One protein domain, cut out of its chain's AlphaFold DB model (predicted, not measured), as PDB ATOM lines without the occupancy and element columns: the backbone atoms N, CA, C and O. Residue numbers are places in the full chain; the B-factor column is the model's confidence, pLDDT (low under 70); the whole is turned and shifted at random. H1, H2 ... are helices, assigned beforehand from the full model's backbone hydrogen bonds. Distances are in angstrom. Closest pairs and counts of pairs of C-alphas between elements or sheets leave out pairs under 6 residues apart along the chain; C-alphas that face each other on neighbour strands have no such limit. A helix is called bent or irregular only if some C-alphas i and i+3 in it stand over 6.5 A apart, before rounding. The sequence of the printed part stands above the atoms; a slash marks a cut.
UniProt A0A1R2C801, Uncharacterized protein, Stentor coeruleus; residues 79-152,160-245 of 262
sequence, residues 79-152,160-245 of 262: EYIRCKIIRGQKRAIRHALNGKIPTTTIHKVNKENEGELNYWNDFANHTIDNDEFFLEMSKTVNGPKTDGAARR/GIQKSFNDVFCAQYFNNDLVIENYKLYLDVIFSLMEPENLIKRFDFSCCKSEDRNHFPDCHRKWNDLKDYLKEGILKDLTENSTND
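AT A GLANCE: This is residues 79 to 152 and 160 to 245 of the 262 residues of an uncharacterized protein of Stentor coeruleus (UniProt A0A1R2C801). Three long helical pieces, H2, H6 and H8a, lie roughly side by side in a staggered row, neighbours running opposite ways; H1 crosses one side of H6, and its last residues, 93 to 97, meet the last residues of H2, 124 to 128, in a corner. H8 bends after H8a, and its arm H8b turns away past H5; H7 packs on the beginning of H8a, H3 on the later part of H1, and the short H4 lies off by the cut. The printed part has 160 residues, with eight named helices, H1 to H8 in chain order, and no named strand; the class is all helix. It is compact, with a radius of gyration of the C-alphas of 16.1 A, and spans 47 by 40 by 30 A.

IN THESE COORDINATES: H8, residues 217 to 245, was assigned as one helix by its hydrogen bonds but is bent: C-alphas 231 and 234 are 7.0 A apart. Its arms are H8a, residues 217 to 231, 21.3 A long, and H8b, residues 234 to 245, 17.2 A long, ending at C-alpha 245 (157.329, 165.193, 168.035). H6 holds residues 177 to 190, 19.9 A, and H2 residues 114 to 128, 20.2 A. H1, residues 79 to 97, is 26.8 A long and begins at C-alpha 79 (168.232, 178.226, 158.340). The shorter helices are H3, residues 131 to 137, H4, 149 to 152, H5, 167 to 173, and H7, 196 to 203.

HOW THE PARTS SIT: The lines of H8a and H8b stand at a steep tilt of 51 degrees. H8a touches H6 with residues 227 to 231 alone, closest at the C-alphas of Lys 231 and Lys 184, 5.8 A, at a shallow tilt of 20 degrees, opposite ways. H6 touches H2, closest at the C-alphas of Leu 185 and Phe 123, 5.2 A, at a shallow tilt of 22 degrees, opposite ways. H1 is about perpendicular to H2, at 79 degrees, and touches it with residues 93 to 97 alone, closest at the C-alphas of Ala 96 and Ala 124, 5.0 A. H1 and H6 only just touch, with 3 pairs of C-alphas within 8 A, the closest Gln 89 and Tyr 186, 6.4 A. H3 touches H1 at the C-alphas of Phe 134 and Ile 93, 6.8 A. H7 touches H8a at the C-alphas of Pro 196 and His 220, 6.6 A. H5 touches H8b at the C-alphas of Ala 171 and Leu 238, 5.6 A. H4 touches no helix. Every O i to N i+4 pair is within hydrogen-bond range in H1, H2, H3, H5, H6, H7 and H8a, against 5 of 8 in H8b; H4 is too short for such a pair.

THE WHOLE: The C-alphas farthest apart, Glu 112 and Asp 245, are 48.1 A apart. Residues 153 to 159 are not printed, and C-alphas 152 and 160 are 14.9 A apart across the cut. The links H1 to H2, H3 to H4 and H7 to H8 are long. Mean pLDDT of the printed part is 91.9; residues 148 to 152 and 241 to 245 are under 70.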
ATOM      1  N   GLU A  79     167.075 178.332 157.443       91.06
ATOM      2  CA  GLU A  79     168.232 178.226 158.340       91.06
ATOM      3  C   GLU A  79     169.246 179.345 158.104       91.06
ATOM      4  O   GLU A  79     169.989 179.698 159.017       91.06
ATOM      5  N   TYR A  80     169.292 179.911 156.892       92.56
ATOM      6  CA  TYR A  80     170.161 181.047 156.595       92.56
ATOM      7  C   TYR A  80     169.725 182.281 157.386       92.56
ATOM      8  O   TYR A  80     170.565 182.927 158.011       92.56
ATOM      9  N   ILE A  81     168.426 182.575 157.410       94.44
ATOM     10  CA  ILE A  81     167.891 183.747 158.109       94.44
ATOM     11  C   ILE A  81     168.028 183.578 159.614       94.44
ATOM     12  O   ILE A  81     168.596 184.447 160.268       94.44
ATOM     13  N   ARG A  82     167.631 182.421 160.147       94.62
ATOM     14  CA  ARG A  82     167.774 182.100 161.577       94.62
ATOM     15  C   ARG A  82     169.215 182.225 162.049       94.62
ATOM     16  O   ARG A  82     169.490 182.902 163.033       94.62
ATOM     17  N   CYS A  83     170.148 181.638 161.297       94.50
ATOM     18  CA  CYS A  83     171.582 181.777 161.539       94.50
ATOM     19  C   CYS A  83     172.007 183.246 161.568       94.50
ATOM     20  O   CYS A  83     172.700 183.675 162.489       94.50
ATOM     21  N   LYS A  84     171.587 184.026 160.568       95.12
ATOM     22  CA  LYS A  84     171.985 185.423 160.419       95.12
ATOM     23  C   LYS A  84     171.462 186.300 161.558       95.12
ATOM     24  O   LYS A  84     172.236 187.089 162.100       95.12
ATOM     25  N   ILE A  85     170.202 186.122 161.955       97.00
ATOM     26  CA  ILE A  85     169.596 186.873 163.058       97.00
ATOM     27  C   ILE A  85     170.185 186.450 164.402       97.00
ATOM     28  O   ILE A  85     170.715 187.307 165.101       97.00
ATOM     29  N   ILE A  86     170.189 185.158 164.741       96.94
ATOM     30  CA  ILE A  86     170.656 184.683 166.057       96.94
ATOM     31  C   ILE A  86     172.143 184.999 166.265       96.94
ATOM     32  O   ILE A  86     172.542 185.487 167.322       96.94
ATOM     33  N   ARG A  87     172.995 184.804 165.246       95.06
ATOM     34  CA  ARG A  87     174.410 185.218 165.337       95.06
ATOM     35  C   ARG A  87     174.559 186.724 165.482       95.06
ATOM     36  O   ARG A  87     175.432 187.182 166.219       95.06
ATOM     37  N   GLY A  88     173.738 187.474 164.751       96.81
ATOM     38  CA  GLY A  88     173.675 188.921 164.847       96.81
ATOM     39  C   GLY A  88     173.333 189.367 166.268       96.81
ATOM     40  O   GLY A  88     174.080 190.166 166.821       96.81
ATOM     41  N   GLN A  89     172.303 188.776 166.880       98.12
ATOM     42  CA  GLN A  89     171.873 189.056 168.250       98.12
ATOM     43  C   GLN A  89     172.996 188.767 169.243       98.12
ATOM     44  O   GLN A  89     173.394 189.650 169.993       98.12
ATOM     45  N   LYS A  90     173.603 187.571 169.194       96.94
ATOM     46  CA  LYS A  90     174.743 187.234 170.064       96.94
ATOM     47  C   LYS A  90     175.892 188.232 169.925       96.94
ATOM     48  O   LYS A  90     176.580 188.530 170.898       96.94
ATOM     49  N   ARG A  91     176.143 188.743 168.716       96.56
ATOM     50  CA  ARG A  91     177.155 189.783 168.486       96.56
ATOM     51  C   ARG A  91     176.729 191.142 169.040       96.56
ATOM     52  O   ARG A  91     177.571 191.800 169.640       96.56
ATOM     53  N   ALA A  92     175.468 191.521 168.880       98.31
ATOM     54  CA  ALA A  92     174.906 192.741 169.443       98.31
ATOM     55  C   ALA A  92     174.948 192.728 170.977       98.31
ATOM     56  O   ALA A  92     175.398 193.704 171.562       98.31
ATOM     57  N   ILE A  93     174.629 191.596 171.614       98.50
ATOM     58  CA  ILE A  93     174.768 191.401 173.065       98.50
ATOM     59  C   ILE A  93     176.199 191.717 173.510       98.50
ATOM     60  O   ILE A  93     176.416 192.536 174.395       98.50
ATOM     61  N   ARG A  94     177.207 191.139 172.840       97.69
ATOM     62  CA  ARG A  94     178.614 191.437 173.157       97.69
ATOM     63  C   ARG A  94     178.977 192.901 172.918       97.69
ATOM     64  O   ARG A  94     179.880 193.403 173.573       97.69
ATOM     65  N   HIS A  95     178.350 193.579 171.962       98.19
ATOM     66  CA  HIS A  95     178.555 195.012 171.767       98.19
ATOM     67  C   HIS A  95     177.953 195.819 172.927       98.19
ATOM     68  O   HIS A  95     178.677 196.627 173.504       98.19
ATOM     69  N   ALA A  96     176.715 195.522 173.331       98.38
ATOM     70  CA  ALA A  96     176.039 196.155 174.465       98.38
ATOM     71  C   ALA A  96     176.807 195.969 175.785       98.38
ATOM     72  O   ALA A  96     177.154 196.959 176.420       98.38
ATOM     73  N   LEU A  97     177.197 194.735 176.127       98.19
ATOM     74  CA  LEU A  97     177.970 194.428 177.344       98.19
ATOM     75  C   LEU A  97     179.343 195.121 177.394       98.19
ATOM     76  O   LEU A  97     179.910 195.307 178.463       98.19
ATOM     77  N   ASN A  98     179.891 195.512 176.241       97.94
ATOM     78  CA  ASN A  98     181.148 196.259 176.152       97.94
ATOM     79  C   ASN A  98     180.939 197.779 176.006       97.94
ATOM     80  O   ASN A  98     181.896 198.483 175.681       97.94
ATOM     81  N   GLY A  99     179.708 198.285 176.143       97.50
ATOM     82  CA  GLY A  99     179.380 199.704 175.964       97.50
ATOM     83  C   GLY A  99     179.616 200.222 174.539       97.50
ATOM     84  O   GLY A  99     179.907 201.400 174.339       97.50
ATOM     85  N   LYS A 100     179.558 199.349 173.523       97.94
ATOM     86  CA  LYS A 100     179.852 199.693 172.123       97.94
ATOM     87  C   LYS A 100     178.580 199.755 171.296       97.94
ATOM     88  O   LYS A 100     177.862 198.770 171.190       97.94
ATOM     89  N   ILE A 101     178.383 200.873 170.600       97.81
ATOM     90  CA  ILE A 101     177.358 200.982 169.559       97.81
ATOM     91  C   ILE A 101     177.903 200.362 168.258       97.81
ATOM     92  O   ILE A 101     179.005 200.716 167.821       97.81
ATOM     93  N   PRO A 102     177.167 199.443 167.622       97.00
ATOM     94  CA  PRO A 102     177.603 198.741 166.423       97.00
ATOM     95  C   PRO A 102     177.645 199.655 165.192       97.00
ATOM     96  O   PRO A 102     176.648 200.234 164.775       97.00
ATOM     97  N   THR A 103     178.801 199.714 164.535       95.94
ATOM     98  CA  THR A 103     179.009 200.501 163.302       95.94
ATOM     99  C   THR A 103     179.004 199.653 162.028       95.94
ATOM    100  O   THR A 103     179.057 200.186 160.918       95.94
ATOM    101  N   THR A 104     178.937 198.326 162.165       92.50
ATOM    102  CA  THR A 104     179.022 197.354 161.066       92.50
ATOM    103  C   THR A 104     178.017 196.217 161.256       92.50
ATOM    104  O   THR A 104     177.390 196.103 162.307       92.50
ATOM    105  N   THR A 105     177.918 195.332 160.258       92.00
ATOM    106  CA  THR A 105     177.058 194.133 160.243       92.00
ATOM    107  C   THR A 105     175.553 194.416 160.142       92.00
ATOM    108  O   THR A 105     175.141 195.523 159.813       92.00
ATOM    109  N   ILE A 106     174.731 193.382 160.361       95.69
ATOM    110  CA  ILE A 106     173.271 193.424 160.206       95.69
ATOM    111  C   ILE A 106     172.579 194.373 161.200       95.69
ATOM    112  O   ILE A 106     171.510 194.891 160.899       95.69
ATOM    113  N   HIS A 107     173.190 194.632 162.358       96.56
ATOM    114  CA  HIS A 107     172.659 195.504 163.412       96.56
ATOM    115  C   HIS A 107     173.445 196.812 163.531       96.56
ATOM    116  O   HIS A 107     173.561 197.358 164.619       96.56
ATOM    117  N   LYS A 108     174.026 197.308 162.430       97.19
ATOM    118  CA  LYS A 108     174.607 198.657 162.397       97.19
ATOM    119  C   LYS A 108     173.563 199.680 162.864       97.19
ATOM    120  O   LYS A 108     172.410 199.582 162.454       97.19
ATOM    121  N   VAL A 109     173.989 200.648 163.669       97.56
ATOM    122  CA  VAL A 109     173.159 201.745 164.184       97.56
ATOM    123  C   VAL A 109     173.757 203.066 163.714       97.56
ATOM    124  O   VAL A 109     174.960 203.300 163.881       97.56
ATOM    125  N   ASN A 110     172.938 203.930 163.113       96.88
ATOM    126  CA  ASN A 110     173.330 205.313 162.859       96.88
ATOM    127  C   ASN A 110     173.106 206.171 164.114       96.88
ATOM    128  O   ASN A 110     171.971 206.387 164.517       96.88
ATOM    129  N   LYS A 111     174.183 206.702 164.703       96.25
ATOM    130  CA  LYS A 111     174.110 207.544 165.911       96.25
ATOM    131  C   LYS A 111     173.439 208.899 165.675       96.25
ATOM    132  O   LYS A 111     173.003 209.523 166.631       96.25
ATOM    133  N   GLU A 112     173.386 209.348 164.425       97.12
ATOM    134  CA  GLU A 112     172.707 210.588 164.034       97.12
ATOM    135  C   GLU A 112     171.195 210.379 163.865       97.12
ATOM    136  O   GLU A 112     170.441 211.345 163.791       97.12
ATOM    137  N   ASN A 113     170.742 209.122 163.804       96.94
ATOM    138  CA  ASN A 113     169.332 208.777 163.759       96.94
ATOM    139  C   ASN A 113     168.848 208.423 165.169       96.94
ATOM    140  O   ASN A 113     169.114 207.332 165.675       96.94
ATOM    141  N   GLU A 114     168.105 209.340 165.782       97.31
ATOM    142  CA  GLU A 114     167.558 209.172 167.132       97.31
ATOM    143  C   GLU A 114     166.673 207.921 167.256       97.31
ATOM    144  O   GLU A 114     166.742 207.216 168.258       97.31
ATOM    145  N   GLY A 115     165.911 207.573 166.214       96.56
ATOM    146  CA  GLY A 115     165.080 206.369 166.202       96.56
ATOM    147  C   GLY A 115     165.905 205.084 166.284       96.56
ATOM    148  O   GLY A 115     165.626 204.225 167.118       96.56
ATOM    149  N   GLU A 116     166.957 204.957 165.466       97.44
ATOM    150  CA  GLU A 116     167.865 203.801 165.548       97.44
ATOM    151  C   GLU A 116     168.578 203.734 166.904       97.44
ATOM    152  O   GLU A 116     168.757 202.646 167.458       97.44
ATOM    153  N   LEU A 117     168.986 204.891 167.436       98.19
ATOM    154  CA  LEU A 117     169.671 204.980 168.721       98.19
ATOM    155  C   LEU A 117     168.755 204.582 169.885       98.19
ATOM    156  O   LEU A 117     169.203 203.864 170.775       98.19
ATOM    157  N   ASN A 118     167.483 204.977 169.856       98.50
ATOM    158  CA  ASN A 118     166.502 204.608 170.875       98.50
ATOM    159  C   ASN A 118     166.270 203.094 170.902       98.50
ATOM    160  O   ASN A 118     166.447 202.479 171.949       98.50
ATOM    161  N   TYR A 119     166.020 202.466 169.745       98.56
ATOM    162  CA  TYR A 119     165.893 201.004 169.680       98.56
ATOM    163  C   TYR A 119     167.160 200.281 170.155       98.56
ATOM    164  O   TYR A 119     167.080 199.233 170.798       98.56
ATOM    165  N   TRP A 120     168.343 200.827 169.848       98.62
ATOM    166  CA  TRP A 120     169.600 200.281 170.358       98.62
ATOM    167  C   TRP A 120     169.700 200.390 171.877       98.62
ATOM    168  O   TRP A 120     170.119 199.426 172.515       98.62
ATOM    169  N   ASN A 121     169.328 201.533 172.450       98.62
ATOM    170  CA  ASN A 121     169.374 201.753 173.890       98.62
ATOM    171  C   ASN A 121     168.409 200.819 174.622       98.62
ATOM    172  O   ASN A 121     168.824 200.207 175.598       98.62
ATOM    173  N   ASP A 122     167.190 200.619 174.121       98.69
ATOM    174  CA  ASP A 122     166.235 199.669 174.707       98.69
ATOM    175  C   ASP A 122     166.810 198.243 174.730       98.69
ATOM    176  O   ASP A 122     166.834 197.576 175.766       98.69
ATOM    177  N   PHE A 123     167.368 197.795 173.599       98.81
ATOM    178  CA  PHE A 123     168.049 196.503 173.498       98.81
ATOM    179  C   PHE A 123     169.265 196.397 174.436       98.81
ATOM    180  O   PHE A 123     169.479 195.361 175.079       98.81
ATOM    181  N   ALA A 124     170.095 197.438 174.489       98.69
ATOM    182  CA  ALA A 124     171.328 197.447 175.265       98.69
ATOM    183  C   ALA A 124     171.044 197.485 176.770       98.69
ATOM    184  O   ALA A 124     171.657 196.712 177.499       98.69
ATOM    185  N   ASN A 125     170.088 198.301 177.213       98.75
ATOM    186  CA  ASN A 125     169.668 198.393 178.609       98.75
ATOM    187  C   ASN A 125     169.129 197.047 179.096       98.75
ATOM    188  O   ASN A 125     169.685 196.492 180.033       98.75
ATOM    189  N   HIS A 126     168.190 196.427 178.366       98.75
ATOM    190  CA  HIS A 126     167.699 195.085 178.711       98.75
ATOM    191  C   HIS A 126     168.833 194.044 178.784       98.75
ATOM    192  O   HIS A 126     168.784 193.095 179.568       98.75
ATOM    193  N   THR A 127     169.859 194.182 177.938       98.69
ATOM    194  CA  THR A 127     171.030 193.293 177.955       98.69
ATOM    195  C   THR A 127     171.900 193.517 179.195       98.69
ATOM    196  O   THR A 127     172.369 192.546 179.780       98.69
ATOM    197  N   ILE A 128     172.135 194.775 179.571       98.50
ATOM    198  CA  ILE A 128     172.967 195.177 180.714       98.50
ATOM    199  C   ILE A 128     172.272 194.846 182.038       98.50
ATOM    200  O   ILE A 128     172.921 194.344 182.947       98.50
ATOM    201  N   ASP A 129     170.954 195.030 182.119       98.56
ATOM    202  CA  ASP A 129     170.148 194.691 183.298       98.56
ATOM    203  C   ASP A 129     170.157 193.180 183.610       98.56
ATOM    204  O   ASP A 129     169.806 192.765 184.711       98.56
ATOM    205  N   ASN A 130     170.572 192.351 182.644       98.31
ATOM    206  CA  ASN A 130     170.635 190.890 182.728       98.31
ATOM    207  C   ASN A 130     172.014 190.360 182.272       98.31
ATOM    208  O   ASN A 130     172.112 189.348 181.563       98.31
ATOM    209  N   ASP A 131     173.085 191.077 182.613       97.75
ATOM    210  CA  ASP A 131     174.424 190.880 182.055       97.75
ATOM    211  C   ASP A 131     175.004 189.475 182.269       97.75
ATOM    212  O   ASP A 131     175.517 188.887 181.315       97.75
ATOM    213  N   GLU A 132     174.884 188.900 183.467       97.50
ATOM    214  CA  GLU A 132     175.406 187.570 183.803       97.50
ATOM    215  C   GLU A 132     174.832 186.498 182.863       97.50
ATOM    216  O   GLU A 132     175.568 185.699 182.271       97.50
ATOM    217  N   PHE A 133     173.516 186.542 182.645       97.81
ATOM    218  CA  PHE A 133     172.811 185.630 181.751       97.81
ATOM    219  C   PHE A 133     173.271 185.794 180.295       97.81
ATOM    220  O   PHE A 133     173.618 184.823 179.608       97.81
ATOM    221  N   PHE A 134     173.305 187.034 179.805       97.88
ATOM    222  CA  PHE A 134     173.634 187.319 178.410       97.88
ATOM    223  C   PHE A 134     175.126 187.161 178.090       97.88
ATOM    224  O   PHE A 134     175.487 186.817 176.952       97.88
ATOM    225  N   LEU A 135     176.005 187.323 179.079       96.38
ATOM    226  CA  LEU A 135     177.430 187.037 178.961       96.38
ATOM    227  C   LEU A 135     177.667 185.557 178.648       96.38
ATOM    228  O   LEU A 135     178.451 185.242 177.750       96.38
ATOM    229  N   GLU A 136     176.956 184.651 179.322       95.12
ATOM    230  CA  GLU A 136     177.023 183.215 179.037       95.12
ATOM    231  C   GLU A 136     176.374 182.877 177.687       95.12
ATOM    232  O   GLU A 136     176.997 182.259 176.816       95.12
ATOM    233  N   MET A 137     175.144 183.341 177.450       94.31
ATOM    234  CA  MET A 137     174.381 183.000 176.242       94.31
ATOM    235  C   MET A 137     175.090 183.431 174.944       94.31
ATOM    236  O   MET A 137     175.101 182.701 173.939       94.31
ATOM    237  N   SER A 138     175.744 184.596 174.961       93.62
ATOM    238  CA  SER A 138     176.394 185.184 173.785       93.62
ATOM    239  C   SER A 138     177.682 184.481 173.345       93.62
ATOM    240  O   SER A 138     178.217 184.795 172.268       93.62
ATOM    241  N   LYS A 139     178.185 183.510 174.117       89.25
ATOM    242  CA  LYS A 139     179.365 182.721 173.750       89.25
ATOM    243  C   LYS A 139     179.091 181.883 172.495       89.25
ATOM    244  O   LYS A 139     178.046 181.254 172.324       89.25
ATOM    245  N   THR A 140     180.077 181.831 171.599       81.31
ATOM    246  CA  THR A 140     179.988 181.080 170.329       81.31
ATOM    247  C   THR A 140     179.982 179.562 170.520       81.31
ATOM    248  O   THR A 140     179.544 178.832 169.637       81.31
ATOM    249  N   VAL A 141     180.494 179.072 171.655       79.81
ATOM    250  CA  VAL A 141     180.482 177.636 171.994       79.81
ATOM    251  C   VAL A 141     179.061 177.125 172.257       79.81
ATOM    252  O   VAL A 141     178.767 175.978 171.941       79.81
ATOM    253  N   ASN A 142     178.159 178.022 172.673       79.31
ATOM    254  CA  ASN A 142     176.739 177.758 172.925       79.31
ATOM    255  C   ASN A 142     175.885 177.822 171.641       79.31
ATOM    256  O   ASN A 142     174.665 177.953 171.692       79.31
ATOM    257  N   GLY A 143     176.510 177.843 170.460       79.62
ATOM    258  CA  GLY A 143     175.828 177.769 169.167       79.62
ATOM    259  C   GLY A 143     175.833 176.353 168.571       79.62
ATOM    260  O   GLY A 143     176.487 175.448 169.107       79.62
ATOM    261  N   PRO A 144     175.163 176.136 167.424       80.00
ATOM    262  CA  PRO A 144     175.233 174.863 166.708       80.00
ATOM    263  C   PRO A 144     176.667 174.567 166.242       80.00
ATOM    264  O   PRO A 144     177.518 175.449 166.249       80.00
ATOM    265  N   LYS A 145     176.961 173.342 165.786       78.94
ATOM    266  CA  LYS A 145     178.322 172.933 165.370       78.94
ATOM    267  C   LYS A 145     178.933 173.847 164.301       78.94
ATOM    268  O   LYS A 145     180.147 174.022 164.266       78.94
ATOM    269  N   THR A 146     178.109 174.444 163.440       72.12
ATOM    270  CA  THR A 146     178.549 175.428 162.436       72.12
ATOM    271  C   THR A 146     178.951 176.778 163.029       72.12
ATOM    272  O   THR A 146     179.595 177.574 162.346       72.12
ATOM    273  N   ASP A 147     178.570 177.067 164.272       70.12
ATOM    274  CA  ASP A 147     178.870 178.286 165.011       70.12
ATOM    275  C   ASP A 147     180.074 178.080 165.936       70.12
ATOM    276  O   ASP A 147     180.079 177.230 166.824       70.12
ATOM    277  N   GLY A 148     181.154 178.818 165.684       63.66
ATOM    278  CA  GLY A 148     182.399 178.650 166.433       63.66
ATOM    279  C   GLY A 148     183.179 177.371 166.105       63.66
ATOM    280  O   GLY A 148     184.021 176.984 166.907       63.66
ATOM    281  N   ALA A 149     182.961 176.742 164.942       63.47
ATOM    282  CA  ALA A 149     183.730 175.575 164.484       63.47
ATOM    283  C   ALA A 149     185.256 175.786 164.590       63.47
ATOM    284  O   ALA A 149     185.985 174.887 164.993       63.47
ATOM    285  N   ALA A 150     185.727 177.008 164.315       62.69
ATOM    286  CA  ALA A 150     187.133 177.382 164.467       62.69
ATOM    287  C   ALA A 150     187.639 177.320 165.921       62.69
ATOM    288  O   ALA A 150     188.809 177.023 166.136       62.69
ATOM    289  N   ARG A 151     186.771 177.572 166.913       63.91
ATOM    290  CA  ARG A 151     187.122 177.575 168.345       63.91
ATOM    291  C   ARG A 151     187.050 176.194 168.997       63.91
ATOM    292  O   ARG A 151     187.547 176.048 170.099       63.91
ATOM    293  N   ARG A 152     186.454 175.198 168.330       68.25
ATOM    294  CA  ARG A 152     186.314 173.817 168.836       68.25
ATOM    295  C   ARG A 152     187.358 172.860 168.257       68.25
ATOM    296  O   ARG A 152     187.199 171.646 168.345       68.25
ATOM    297  N   GLY A 160     174.911 165.882 171.821       76.94
ATOM    298  CA  GLY A 160     173.650 166.637 171.834       76.94
ATOM    299  C   GLY A 160     173.653 167.957 171.051       76.94
ATOM    300  O   GLY A 160     172.598 168.558 170.859       76.94
ATOM    301  N   ILE A 161     174.810 168.433 170.574       81.56
ATOM    302  CA  ILE A 161     174.883 169.736 169.893       81.56
ATOM    303  C   ILE A 161     174.317 169.641 168.473       81.56
ATOM    304  O   ILE A 161     174.805 168.879 167.629       81.56
ATOM    305  N   GLN A 162     173.344 170.502 168.176       87.56
ATOM    306  CA  GLN A 162     172.716 170.604 166.861       87.56
ATOM    307  C   GLN A 162     173.709 171.019 165.772       87.56
ATOM    308  O   GLN A 162     174.616 171.821 165.987       87.56
ATOM    309  N   LYS A 163     173.545 170.480 164.560       83.50
ATOM    310  CA  LYS A 163     174.468 170.750 163.441       83.50
ATOM    311  C   LYS A 163     174.306 172.155 162.858       83.50
ATOM    312  O   LYS A 163     175.274 172.708 162.351       83.50
ATOM    313  N   SER A 164     173.105 172.717 162.913       86.88
ATOM    314  CA  SER A 164     172.746 174.003 162.312       86.88
ATOM    315  C   SER A 164     171.680 174.707 163.149       86.88
ATOM    316  O   SER A 164     171.209 174.160 164.141       86.88
ATOM    317  N   PHE A 165     171.273 175.899 162.715       91.38
ATOM    318  CA  PHE A 165     170.123 176.640 163.242       91.38
ATOM    319  C   PHE A 165     168.800 176.017 162.749       91.38
ATOM    320  O   PHE A 165     168.023 176.648 162.033       91.38
ATOM    321  N   ASN A 166     168.626 174.720 163.023       90.12
ATOM    322  CA  ASN A 166     167.422 173.951 162.714       90.12
ATOM    323  C   ASN A 166     166.317 174.219 163.752       90.12
ATOM    324  O   ASN A 166     166.542 174.935 164.726       90.12
ATOM    325  N   ASP A 167     165.136 173.634 163.537       90.38
ATOM    326  CA  ASP A 167     163.971 173.822 164.413       90.38
ATOM    327  C   ASP A 167     164.297 173.437 165.871       90.38
ATOM    328  O   ASP A 167     164.041 174.220 166.776       90.38
ATOM    329  N   VAL A 168     164.989 172.310 166.085       90.25
ATOM    330  CA  VAL A 168     165.404 171.843 167.424       90.25
ATOM    331  C   VAL A 168     166.302 172.860 168.137       90.25
ATOM    332  O   VAL A 168     166.064 173.187 169.295       90.25
ATOM    333  N   PHE A 169     167.327 173.388 167.457       92.62
ATOM    334  CA  PHE A 169     168.203 174.405 168.041       92.62
ATOM    335  C   PHE A 169     167.426 175.680 168.368       92.62
ATOM    336  O   PHE A 169     167.612 176.254 169.435       92.62
ATOM    337  N   CYS A 170     166.579 176.140 167.446       94.38
ATOM    338  CA  CYS A 170     165.810 177.360 167.646       94.38
ATOM    339  C   CYS A 170     164.802 177.212 168.792       94.38
ATOM    340  O   CYS A 170     164.714 178.125 169.603       94.38
ATOM    341  N   ALA A 171     164.122 176.071 168.918       93.69
ATOM    342  CA  ALA A 171     163.229 175.793 170.042       93.69
ATOM    343  C   ALA A 171     163.981 175.849 171.380       93.69
ATOM    344  O   ALA A 171     163.549 176.533 172.297       93.69
ATOM    345  N   GLN A 172     165.162 175.226 171.465       92.81
ATOM    346  CA  GLN A 172     166.014 175.304 172.659       92.81
ATOM    347  C   GLN A 172     166.487 176.734 172.950       92.81
ATOM    348  O   GLN A 172     166.498 177.161 174.101       92.81
ATOM    349  N   TYR A 173     166.881 177.475 171.912       94.94
ATOM    350  CA  TYR A 173     167.355 178.852 172.036       94.94
ATOM    351  C   TYR A 173     166.261 179.793 172.552       94.94
ATOM    352  O   TYR A 173     166.534 180.641 173.394       94.94
ATOM    353  N   PHE A 174     165.028 179.618 172.074       96.19
ATOM    354  CA  PHE A 174     163.867 180.415 172.469       96.19
ATOM    355  C   PHE A 174     163.076 179.810 173.639       96.19
ATOM    356  O   PHE A 174     161.980 180.266 173.917       96.19
ATOM    357  N   ASN A 175     163.618 178.829 174.370       94.81
ATOM    358  CA  ASN A 175     162.950 178.241 175.541       94.81
ATOM    359  C   ASN A 175     163.045 179.115 176.813       94.81
ATOM    360  O   ASN A 175     162.776 178.650 177.916       94.81
ATOM    361  N   ASN A 176     163.517 180.356 176.692       96.19
ATOM    362  CA  ASN A 176     163.696 181.276 177.808       96.19
ATOM    363  C   ASN A 176     163.125 182.647 177.438       96.19
ATOM    364  O   ASN A 176     163.518 183.230 176.423       96.19
ATOM    365  N   ASP A 177     162.240 183.166 178.286       97.44
ATOM    366  CA  ASP A 177     161.514 184.412 178.036       97.44
ATOM    367  C   ASP A 177     162.442 185.628 177.911       97.44
ATOM    368  O   ASP A 177     162.229 186.456 177.028       97.44
ATOM    369  N   LEU A 178     163.542 185.685 178.677       97.81
ATOM    370  CA  LEU A 178     164.538 186.761 178.558       97.81
ATOM    371  C   LEU A 178     165.186 186.769 177.170       97.81
ATOM    372  O   LEU A 178     165.471 187.829 176.611       97.81
ATOM    373  N   VAL A 179     165.426 185.587 176.589       97.94
ATOM    374  CA  VAL A 179     165.976 185.481 175.229       97.94
ATOM    375  C   VAL A 179     164.957 185.955 174.204       97.94
ATOM    376  O   VAL A 179     165.345 186.659 173.270       97.94
ATOM    377  N   ILE A 180     163.683 185.587 174.369       98.19
ATOM    378  CA  ILE A 180     162.593 186.015 173.485       98.19
ATOM    379  C   ILE A 180     162.448 187.539 173.524       98.19
ATOM    380  O   ILE A 180     162.441 188.173 172.470       98.19
ATOM    381  N   GLU A 181     162.363 188.131 174.713       98.50
ATOM    382  CA  GLU A 181     162.204 189.575 174.890       98.50
ATOM    383  C   GLU A 181     163.378 190.341 174.272       98.50
ATOM    384  O   GLU A 181     163.190 191.184 173.390       98.50
ATOM    385  N   ASN A 182     164.609 189.956 174.619       98.56
ATOM    386  CA  ASN A 182     165.808 190.554 174.040       98.56
ATOM    387  C   ASN A 182     165.884 190.376 172.516       98.56
ATOM    388  O   ASN A 182     166.347 191.265 171.801       98.56
ATOM    389  N   TYR A 183     165.421 189.240 171.995       98.62
ATOM    390  CA  TYR A 183     165.365 188.981 170.561       98.62
ATOM    391  C   TYR A 183     164.359 189.896 169.854       98.62
ATOM    392  O   TYR A 183     164.662 190.411 168.776       98.62
ATOM    393  N   LYS A 184     163.195 190.161 170.459       98.62
ATOM    394  CA  LYS A 184     162.205 191.106 169.922       98.62
ATOM    395  C   LYS A 184     162.766 192.531 169.873       98.62
ATOM    396  O   LYS A 184     162.670 193.160 168.820       98.62
ATOM    397  N   LEU A 185     163.435 192.985 170.938       98.75
ATOM    398  CA  LEU A 185     164.145 194.276 170.960       98.75
ATOM    399  C   LEU A 185     165.238 194.334 169.882       98.75
ATOM    400  O   LEU A 185     165.379 195.319 169.161       98.75
ATOM    401  N   TYR A 186     165.983 193.244 169.705       98.69
ATOM    402  CA  TYR A 186     167.010 193.148 168.672       98.69
ATOM    403  C   TYR A 186     166.445 193.245 167.244       98.69
ATOM    404  O   TYR A 186     167.066 193.848 166.364       98.69
ATOM    405  N   LEU A 187     165.267 192.671 166.985       98.56
ATOM    406  CA  LEU A 187     164.591 192.844 165.699       98.56
ATOM    407  C   LEU A 187     164.169 194.297 165.474       98.56
ATOM    408  O   LEU A 187     164.294 194.780 164.349       98.56
ATOM    409  N   ASP A 188     163.740 195.008 166.516       98.50
ATOM    410  CA  ASP A 188     163.423 196.435 166.407       98.50
ATOM    411  C   ASP A 188     164.667 197.262 166.039       98.50
ATOM    412  O   ASP A 188     164.578 198.142 165.186       98.50
ATOM    413  N   VAL A 189     165.861 196.887 166.521       98.38
ATOM    414  CA  VAL A 189     167.134 197.470 166.045       98.38
ATOM    415  C   VAL A 189     167.366 197.204 164.554       98.38
ATOM    416  O   VAL A 189     167.746 198.113 163.815       98.38
ATOM    417  N   ILE A 190     167.165 195.969 164.077       98.25
ATOM    418  CA  ILE A 190     167.394 195.612 162.662       98.25
ATOM    419  C   ILE A 190     166.434 196.361 161.732       98.25
ATOM    420  O   ILE A 190     166.850 196.828 160.668       98.25
ATOM    421  N   PHE A 191     165.167 196.444 162.131       98.12
ATOM    422  CA  PHE A 191     164.064 197.009 161.355       98.12
ATOM    423  C   PHE A 191     163.721 198.451 161.756       98.12
ATOM    424  O   PHE A 191     162.640 198.941 161.431       98.12
ATOM    425  N   SER A 192     164.638 199.133 162.437       97.19
ATOM    426  CA  SER A 192     164.530 200.548 162.811       97.19
ATOM    427  C   SER A 192     164.417 201.466 161.589       97.19
ATOM    428  O   SER A 192     163.693 202.458 161.611       97.19
ATOM    429  N   LEU A 193     165.074 201.089 160.489       95.62
ATOM    430  CA  LEU A 193     164.923 201.700 159.170       95.62
ATOM    431  C   LEU A 193     164.273 200.714 158.196       95.62
ATOM    432  O   LEU A 193     164.954 199.863 157.611       95.62
ATOM    433  N   MET A 194     162.966 200.881 157.982       95.81
ATOM    434  CA  MET A 194     162.124 200.073 157.084       95.81
ATOM    435  C   MET A 194     162.301 200.398 155.586       95.81
ATOM    436  O   MET A 194     161.381 200.229 154.784       95.81
ATOM    437  N   GLU A 195     163.506 200.821 155.206       95.19
ATOM    438  CA  GLU A 195     163.883 201.093 153.820       95.19
ATOM    439  C   GLU A 195     164.448 199.824 153.157       95.19
ATOM    440  O   GLU A 195     165.403 199.231 153.687       95.19
ATOM    441  N   PRO A 196     163.908 199.376 152.008       96.06
ATOM    442  CA  PRO A 196     164.343 198.157 151.339       96.06
ATOM    443  C   PRO A 196     165.851 198.100 151.086       96.06
ATOM    444  O   PRO A 196     166.462 197.071 151.343       96.06
ATOM    445  N   GLU A 197     166.498 199.186 150.669       94.75
ATOM    446  CA  GLU A 197     167.941 199.223 150.401       94.75
ATOM    447  C   GLU A 197     168.767 198.947 151.655       94.75
ATOM    448  O   GLU A 197     169.817 198.299 151.590       94.75
ATOM    449  N   ASN A 198     168.305 199.441 152.803       94.81
ATOM    450  CA  ASN A 198     168.929 199.169 154.089       94.81
ATOM    451  C   ASN A 198     168.766 197.687 154.450       94.81
ATOM    452  O   ASN A 198     169.747 197.011 154.774       94.81
ATOM    453  N   LEU A 199     167.550 197.154 154.326       96.81
ATOM    454  CA  LEU A 199     167.248 195.764 154.659       96.81
ATOM    455  C   LEU A 199     167.949 194.775 153.718       96.81
ATOM    456  O   LEU A 199     168.511 193.789 154.190       96.81
ATOM    457  N   ILE A 200     168.054 195.071 152.422       95.44
ATOM    458  CA  ILE A 200     168.804 194.263 151.449       95.44
ATOM    459  C   ILE A 200     170.270 194.145 151.858       95.44
ATOM    460  O   ILE A 200     170.812 193.040 151.900       95.44
ATOM    461  N   LYS A 201     170.916 195.261 152.223       94.44
ATOM    462  CA  LYS A 201     172.314 195.257 152.694       94.44
ATOM    463  C   LYS A 201     172.473 194.456 153.986       94.44
ATOM    464  O   LYS A 201     173.424 193.691 154.132       94.44
ATOM    465  N   ARG A 202     171.532 194.610 154.919       95.62
ATOM    466  CA  ARG A 202     171.512 193.903 156.207       95.62
ATOM    467  C   ARG A 202     171.352 192.394 156.014       95.62
ATOM    468  O   ARG A 202     172.122 191.611 156.577       95.62
ATOM    469  N   PHE A 203     170.413 191.972 155.174       95.94
ATOM    470  CA  PHE A 203     170.013 190.578 155.006       95.94
ATOM    471  C   PHE A 203     170.730 189.822 153.880       95.94
ATOM    472  O   PHE A 203     170.833 188.594 153.965       95.94
ATOM    473  N   ASP A 204     171.381 190.508 152.939       95.00
ATOM    474  CA  ASP A 204     172.038 189.905 151.762       95.00
ATOM    475  C   ASP A 204     171.056 189.049 150.930       95.00
ATOM    476  O   ASP A 204     171.337 187.915 150.535       95.00
ATOM    477  N   PHE A 205     169.845 189.577 150.744       95.19
ATOM    478  CA  PHE A 205     168.851 189.114 149.777       95.19
ATOM    479  C   PHE A 205     167.896 190.259 149.419       95.19
ATOM    480  O   PHE A 205     167.742 191.210 150.181       95.19
ATOM    481  N   SER A 206     167.251 190.147 148.264       95.25
ATOM    482  CA  SER A 206     166.430 191.183 147.640       95.25
ATOM    483  C   SER A 206     164.940 190.860 147.715       95.25
ATOM    484  O   SER A 206     164.536 189.712 147.568       95.25
ATOM    485  N   CYS A 207     164.097 191.876 147.890       95.38
ATOM    486  CA  CYS A 207     162.629 191.763 147.855       95.38
ATOM    487  C   CYS A 207     162.039 191.767 146.426       95.38
ATOM    488  O   CYS A 207     160.855 191.481 146.221       95.38
ATOM    489  N   CYS A 208     162.857 192.104 145.427       93.31
ATOM    490  CA  CYS A 208     162.509 192.147 144.009       93.31
ATOM    491  C   CYS A 208     163.739 191.850 143.135       93.31
ATOM    492  O   CYS A 208     164.869 191.882 143.618       93.31
ATOM    493  N   LYS A 209     163.512 191.580 141.843       88.81
ATOM    494  CA  LYS A 209     164.573 191.351 140.843       88.81
ATOM    495  C   LYS A 209     165.095 192.632 140.179       88.81
ATOM    496  O   LYS A 209     165.990 192.544 139.353       88.81
ATOM    497  N   SER A 210     164.497 193.782 140.491       79.00
ATOM    498  CA  SER A 210     164.879 195.066 139.903       79.00
ATOM    499  C   SER A 210     166.334 195.393 140.241       79.00
ATOM    500  O   SER A 210     166.692 195.437 141.420       79.00
ATOM    501  N   GLU A 211     167.160 195.604 139.217       75.88
ATOM    502  CA  GLU A 211     168.542 196.075 139.369       75.88
ATOM    503  C   GLU A 211     168.588 197.591 139.629       75.88
ATOM    504  O   GLU A 211     169.500 198.086 140.293       75.88
ATOM    505  N   ASP A 212     167.543 198.314 139.214       74.25
ATOM    506  CA  ASP A 212     167.492 199.779 139.175       74.25
ATOM    507  C   ASP A 212     167.216 200.444 140.535       74.25
ATOM    508  O   ASP A 212     166.872 201.621 140.585       74.25
ATOM    509  N   ARG A 213     167.313 199.705 141.651       74.50
ATOM    510  CA  ARG A 213     167.002 200.158 143.032       74.50
ATOM    511  C   ARG A 213     165.605 200.767 143.230       74.50
ATOM    512  O   ARG A 213     165.274 201.199 144.323       74.50
ATOM    513  N   ASN A 214     164.755 200.757 142.209       87.69
ATOM    514  CA  ASN A 214     163.382 201.223 142.311       87.69
ATOM    515  C   ASN A 214     162.542 200.155 143.012       87.69
ATOM    516  O   ASN A 214     162.218 199.112 142.429       87.69
ATOM    517  N   HIS A 215     162.209 200.414 144.273       92.81
ATOM    518  CA  HIS A 215     161.357 199.550 145.074       92.81
ATOM    519  C   HIS A 215     159.888 199.967 144.972       92.81
ATOM    520  O   HIS A 215     159.536 201.141 145.028       92.81
ATOM    521  N   PHE A 216     159.017 198.971 144.815       91.62
ATOM    522  CA  PHE A 216     157.566 199.160 144.769       91.62
ATOM    523  C   PHE A 216     156.959 199.029 146.173       91.62
ATOM    524  O   PHE A 216     157.568 198.378 147.025       91.62
ATOM    525  N   PRO A 217     155.726 199.514 146.416       94.12
ATOM    526  CA  PRO A 217     155.038 199.325 147.700       94.12
ATOM    527  C   PRO A 217     154.996 197.863 148.185       94.12
ATOM    528  O   PRO A 217     155.114 197.589 149.377       94.12
ATOM    529  N   ASP A 218     154.922 196.905 147.256       95.00
ATOM    530  CA  ASP A 218     154.998 195.467 147.549       95.00
ATOM    531  C   ASP A 218     156.315 195.049 148.236       95.00
ATOM    532  O   ASP A 218     156.327 194.134 149.055       95.00
ATOM    533  N   CYS A 219     157.428 195.738 147.963       95.81
ATOM    534  CA  CYS A 219     158.710 195.484 148.624       95.81
ATOM    535  C   CYS A 219     158.636 195.784 150.123       95.81
ATOM    536  O   CYS A 219     159.085 194.969 150.924       95.81
ATOM    537  N   HIS A 220     158.037 196.917 150.502       96.19
ATOM    538  CA  HIS A 220     157.860 197.281 151.910       96.19
ATOM    539  C   HIS A 220     156.924 196.303 152.620       96.19
ATOM    540  O   HIS A 220     157.225 195.874 153.730       96.19
ATOM    541  N   ARG A 221     155.835 195.883 151.957       97.12
ATOM    542  CA  ARG A 221     154.933 194.854 152.494       97.12
ATOM    543  C   ARG A 221     155.680 193.558 152.809       97.12
ATOM    544  O   ARG A 221     155.611 193.105 153.940       97.12
ATOM    545  N   LYS A 222     156.470 193.024 151.871       97.19
ATOM    546  CA  LYS A 222     157.266 191.802 152.106       97.19
ATOM    547  C   LYS A 222     158.212 191.929 153.297       97.19
ATOM    548  O   LYS A 222     158.378 190.980 154.055       97.19
ATOM    549  N   TRP A 223     158.862 193.085 153.452       97.81
ATOM    550  CA  TRP A 223     159.749 193.330 154.589       97.81
ATOM    551  C   TRP A 223     158.994 193.417 155.917       97.81
ATOM    552  O   TRP A 223     159.496 192.893 156.907       97.81
ATOM    553  N   ASN A 224     157.798 194.013 155.935       97.75
ATOM    554  CA  ASN A 224     156.914 193.988 157.104       97.75
ATOM    555  C   ASN A 224     156.464 192.560 157.431       97.75
ATOM    556  O   ASN A 224     156.639 192.129 158.563       97.75
ATOM    557  N   ASP A 225     156.014 191.792 156.436       97.44
ATOM    558  CA  ASP A 225     155.612 190.393 156.628       97.44
ATOM    559  C   ASP A 225     156.766 189.564 157.219       97.44
ATOM    560  O   ASP A 225     156.576 188.756 158.130       97.44
ATOM    561  N   LEU A 226     157.998 189.792 156.742       97.56
ATOM    562  CA  LEU A 226     159.190 189.158 157.300       97.56
ATOM    563  C   LEU A 226     159.479 189.622 158.734       97.56
ATOM    564  O   LEU A 226     159.844 188.788 159.561       97.56
ATOM    565  N   LYS A 227     159.338 190.916 159.043       98.00
ATOM    566  CA  LYS A 227     159.510 191.445 160.404       98.00
ATOM    567  C   LYS A 227     158.524 190.787 161.367       98.00
ATOM    568  O   LYS A 227     158.950 190.256 162.390       98.00
ATOM    569  N   ASP A 228     157.244 190.770 161.014       97.31
ATOM    570  CA  ASP A 228     156.170 190.224 161.846       97.31
ATOM    571  C   ASP A 228     156.343 188.719 162.053       97.31
ATOM    572  O   ASP A 228     156.239 188.207 163.172       97.31
ATOM    573  N   TYR A 229     156.720 188.002 160.994       96.56
ATOM    574  CA  TYR A 229     157.060 186.592 161.105       96.56
ATOM    575  C   TYR A 229     158.266 186.352 162.008       96.56
ATOM    576  O   TYR A 229     158.227 185.475 162.866       96.56
ATOM    577  N   LEU A 230     159.342 187.121 161.847       96.81
ATOM    578  CA  LEU A 230     160.517 186.958 162.694       96.81
ATOM    579  C   LEU A 230     160.214 187.292 164.151       96.81
ATOM    580  O   LEU A 230     160.825 186.663 165.007       96.81
ATOM    581  N   LYS A 231     159.314 188.244 164.430       96.75
ATOM    582  CA  LYS A 231     158.987 188.710 165.785       96.75
ATOM    583  C   LYS A 231     158.024 187.780 166.521       96.75
ATOM    584  O   LYS A 231     158.235 187.528 167.703       96.75
ATOM    585  N   GLU A 232     157.020 187.241 165.829       95.38
ATOM    586  CA  GLU A 232     155.972 186.402 166.435       95.38
ATOM    587  C   GLU A 232     155.812 185.041 165.738       95.38
ATOM    588  O   GLU A 232     155.714 184.002 166.394       95.38
ATOM    589  N   GLY A 233     155.815 185.021 164.401       93.31
ATOM    590  CA  GLY A 233     155.537 183.817 163.609       93.31
ATOM    591  C   GLY A 233     156.501 182.656 163.866       93.31
ATOM    592  O   GLY A 233     156.063 181.523 164.047       93.31
ATOM    593  N   ILE A 234     157.806 182.925 163.960       92.88
ATOM    594  CA  ILE A 234     158.812 181.888 164.221       92.88
ATOM    595  C   ILE A 234     158.624 181.240 165.596       92.88
ATOM    596  O   ILE A 234     158.812 180.036 165.729       92.88
ATOM    597  N   LEU A 235     158.235 182.015 166.610       93.50
ATOM    598  CA  LEU A 235     158.024 181.506 167.965       93.50
ATOM    599  C   LEU A 235     156.810 180.576 167.989       93.50
ATOM    600  O   LEU A 235     156.883 179.476 168.530       93.50
ATOM    601  N   LYS A 236     155.729 180.981 167.314       92.19
ATOM    602  CA  LYS A 236     154.528 180.160 167.142       92.19
ATOM    603  C   LYS A 236     154.836 178.843 166.426       92.19
ATOM    604  O   LYS A 236     154.476 177.781 166.929       92.19
ATOM    605  N   ASP A 237     155.563 178.906 165.312       89.56
ATOM    606  CA  ASP A 237     155.946 177.716 164.547       89.56
ATOM    607  C   ASP A 237     156.778 176.734 165.385       89.56
ATOM    608  O   ASP A 237     156.619 175.520 165.269       89.56
ATOM    609  N   LEU A 238     157.696 177.228 166.218       89.75
ATOM    610  CA  LEU A 238     158.543 176.367 167.048       89.75
ATOM    611  C   LEU A 238     157.746 175.676 168.162       89.75
ATOM    612  O   LEU A 238     157.992 174.501 168.440       89.75
ATOM    613  N   THR A 239     156.765 176.362 168.749       86.19
ATOM    614  CA  THR A 239     155.880 175.792 169.775       86.19
ATOM    615  C   THR A 239     154.962 174.716 169.193       86.19
ATOM    616  O   THR A 239     154.897 173.612 169.728       86.19
ATOM    617  N   GLU A 240     154.314 174.987 168.055       80.44
ATOM    618  CA  GLU A 240     153.385 174.047 167.404       80.44
ATOM    619  C   GLU A 240     154.081 172.789 166.858       80.44
ATOM    620  O   GLU A 240     153.487 171.711 166.790       80.44
ATOM    621  N   ASN A 241     155.355 172.890 166.473       69.25
ATOM    622  CA  ASN A 241     156.121 171.728 166.023       69.25
ATOM    623  C   ASN A 241     156.635 170.870 167.191       69.25
ATOM    624  O   ASN A 241     156.766 169.658 167.032       69.25
ATOM    625  N   SER A 242     156.875 171.463 168.365       64.50
ATOM    626  CA  SER A 242     157.403 170.741 169.533       64.50
ATOM    627  C   SER A 242     156.388 169.769 170.148       64.50
ATOM    628  O   SER A 242     156.772 168.714 170.644       64.50
ATOM    629  N   THR A 243     155.088 170.074 170.077       57.94
ATOM    630  CA  THR A 243     154.022 169.202 170.600       57.94
ATOM    631  C   THR A 243     153.810 167.937 169.769       57.94
ATOM    632  O   THR A 243     153.410 166.915 170.310       57.94
ATOM    633  N   ASN A 244     154.111 167.976 168.469       52.69
ATOM    634  CA  ASN A 244     153.870 166.850 167.561       52.69
ATOM    635  C   ASN A 244     154.980 165.781 167.593       52.69
ATOM    636  O   ASN A 244     154.722 164.626 167.266       52.69
ATOM    637  N   ASP A 245     156.206 166.142 167.980       51.59
ATOM    638  CA  ASP A 245     157.329 165.193 168.035       51.59
ATOM    639  C   ASP A 245     157.293 164.310 169.304       51.59
ATOM    640  O   ASP A 245     157.821 163.200 169.287       51.59
TER     641      ASP A 245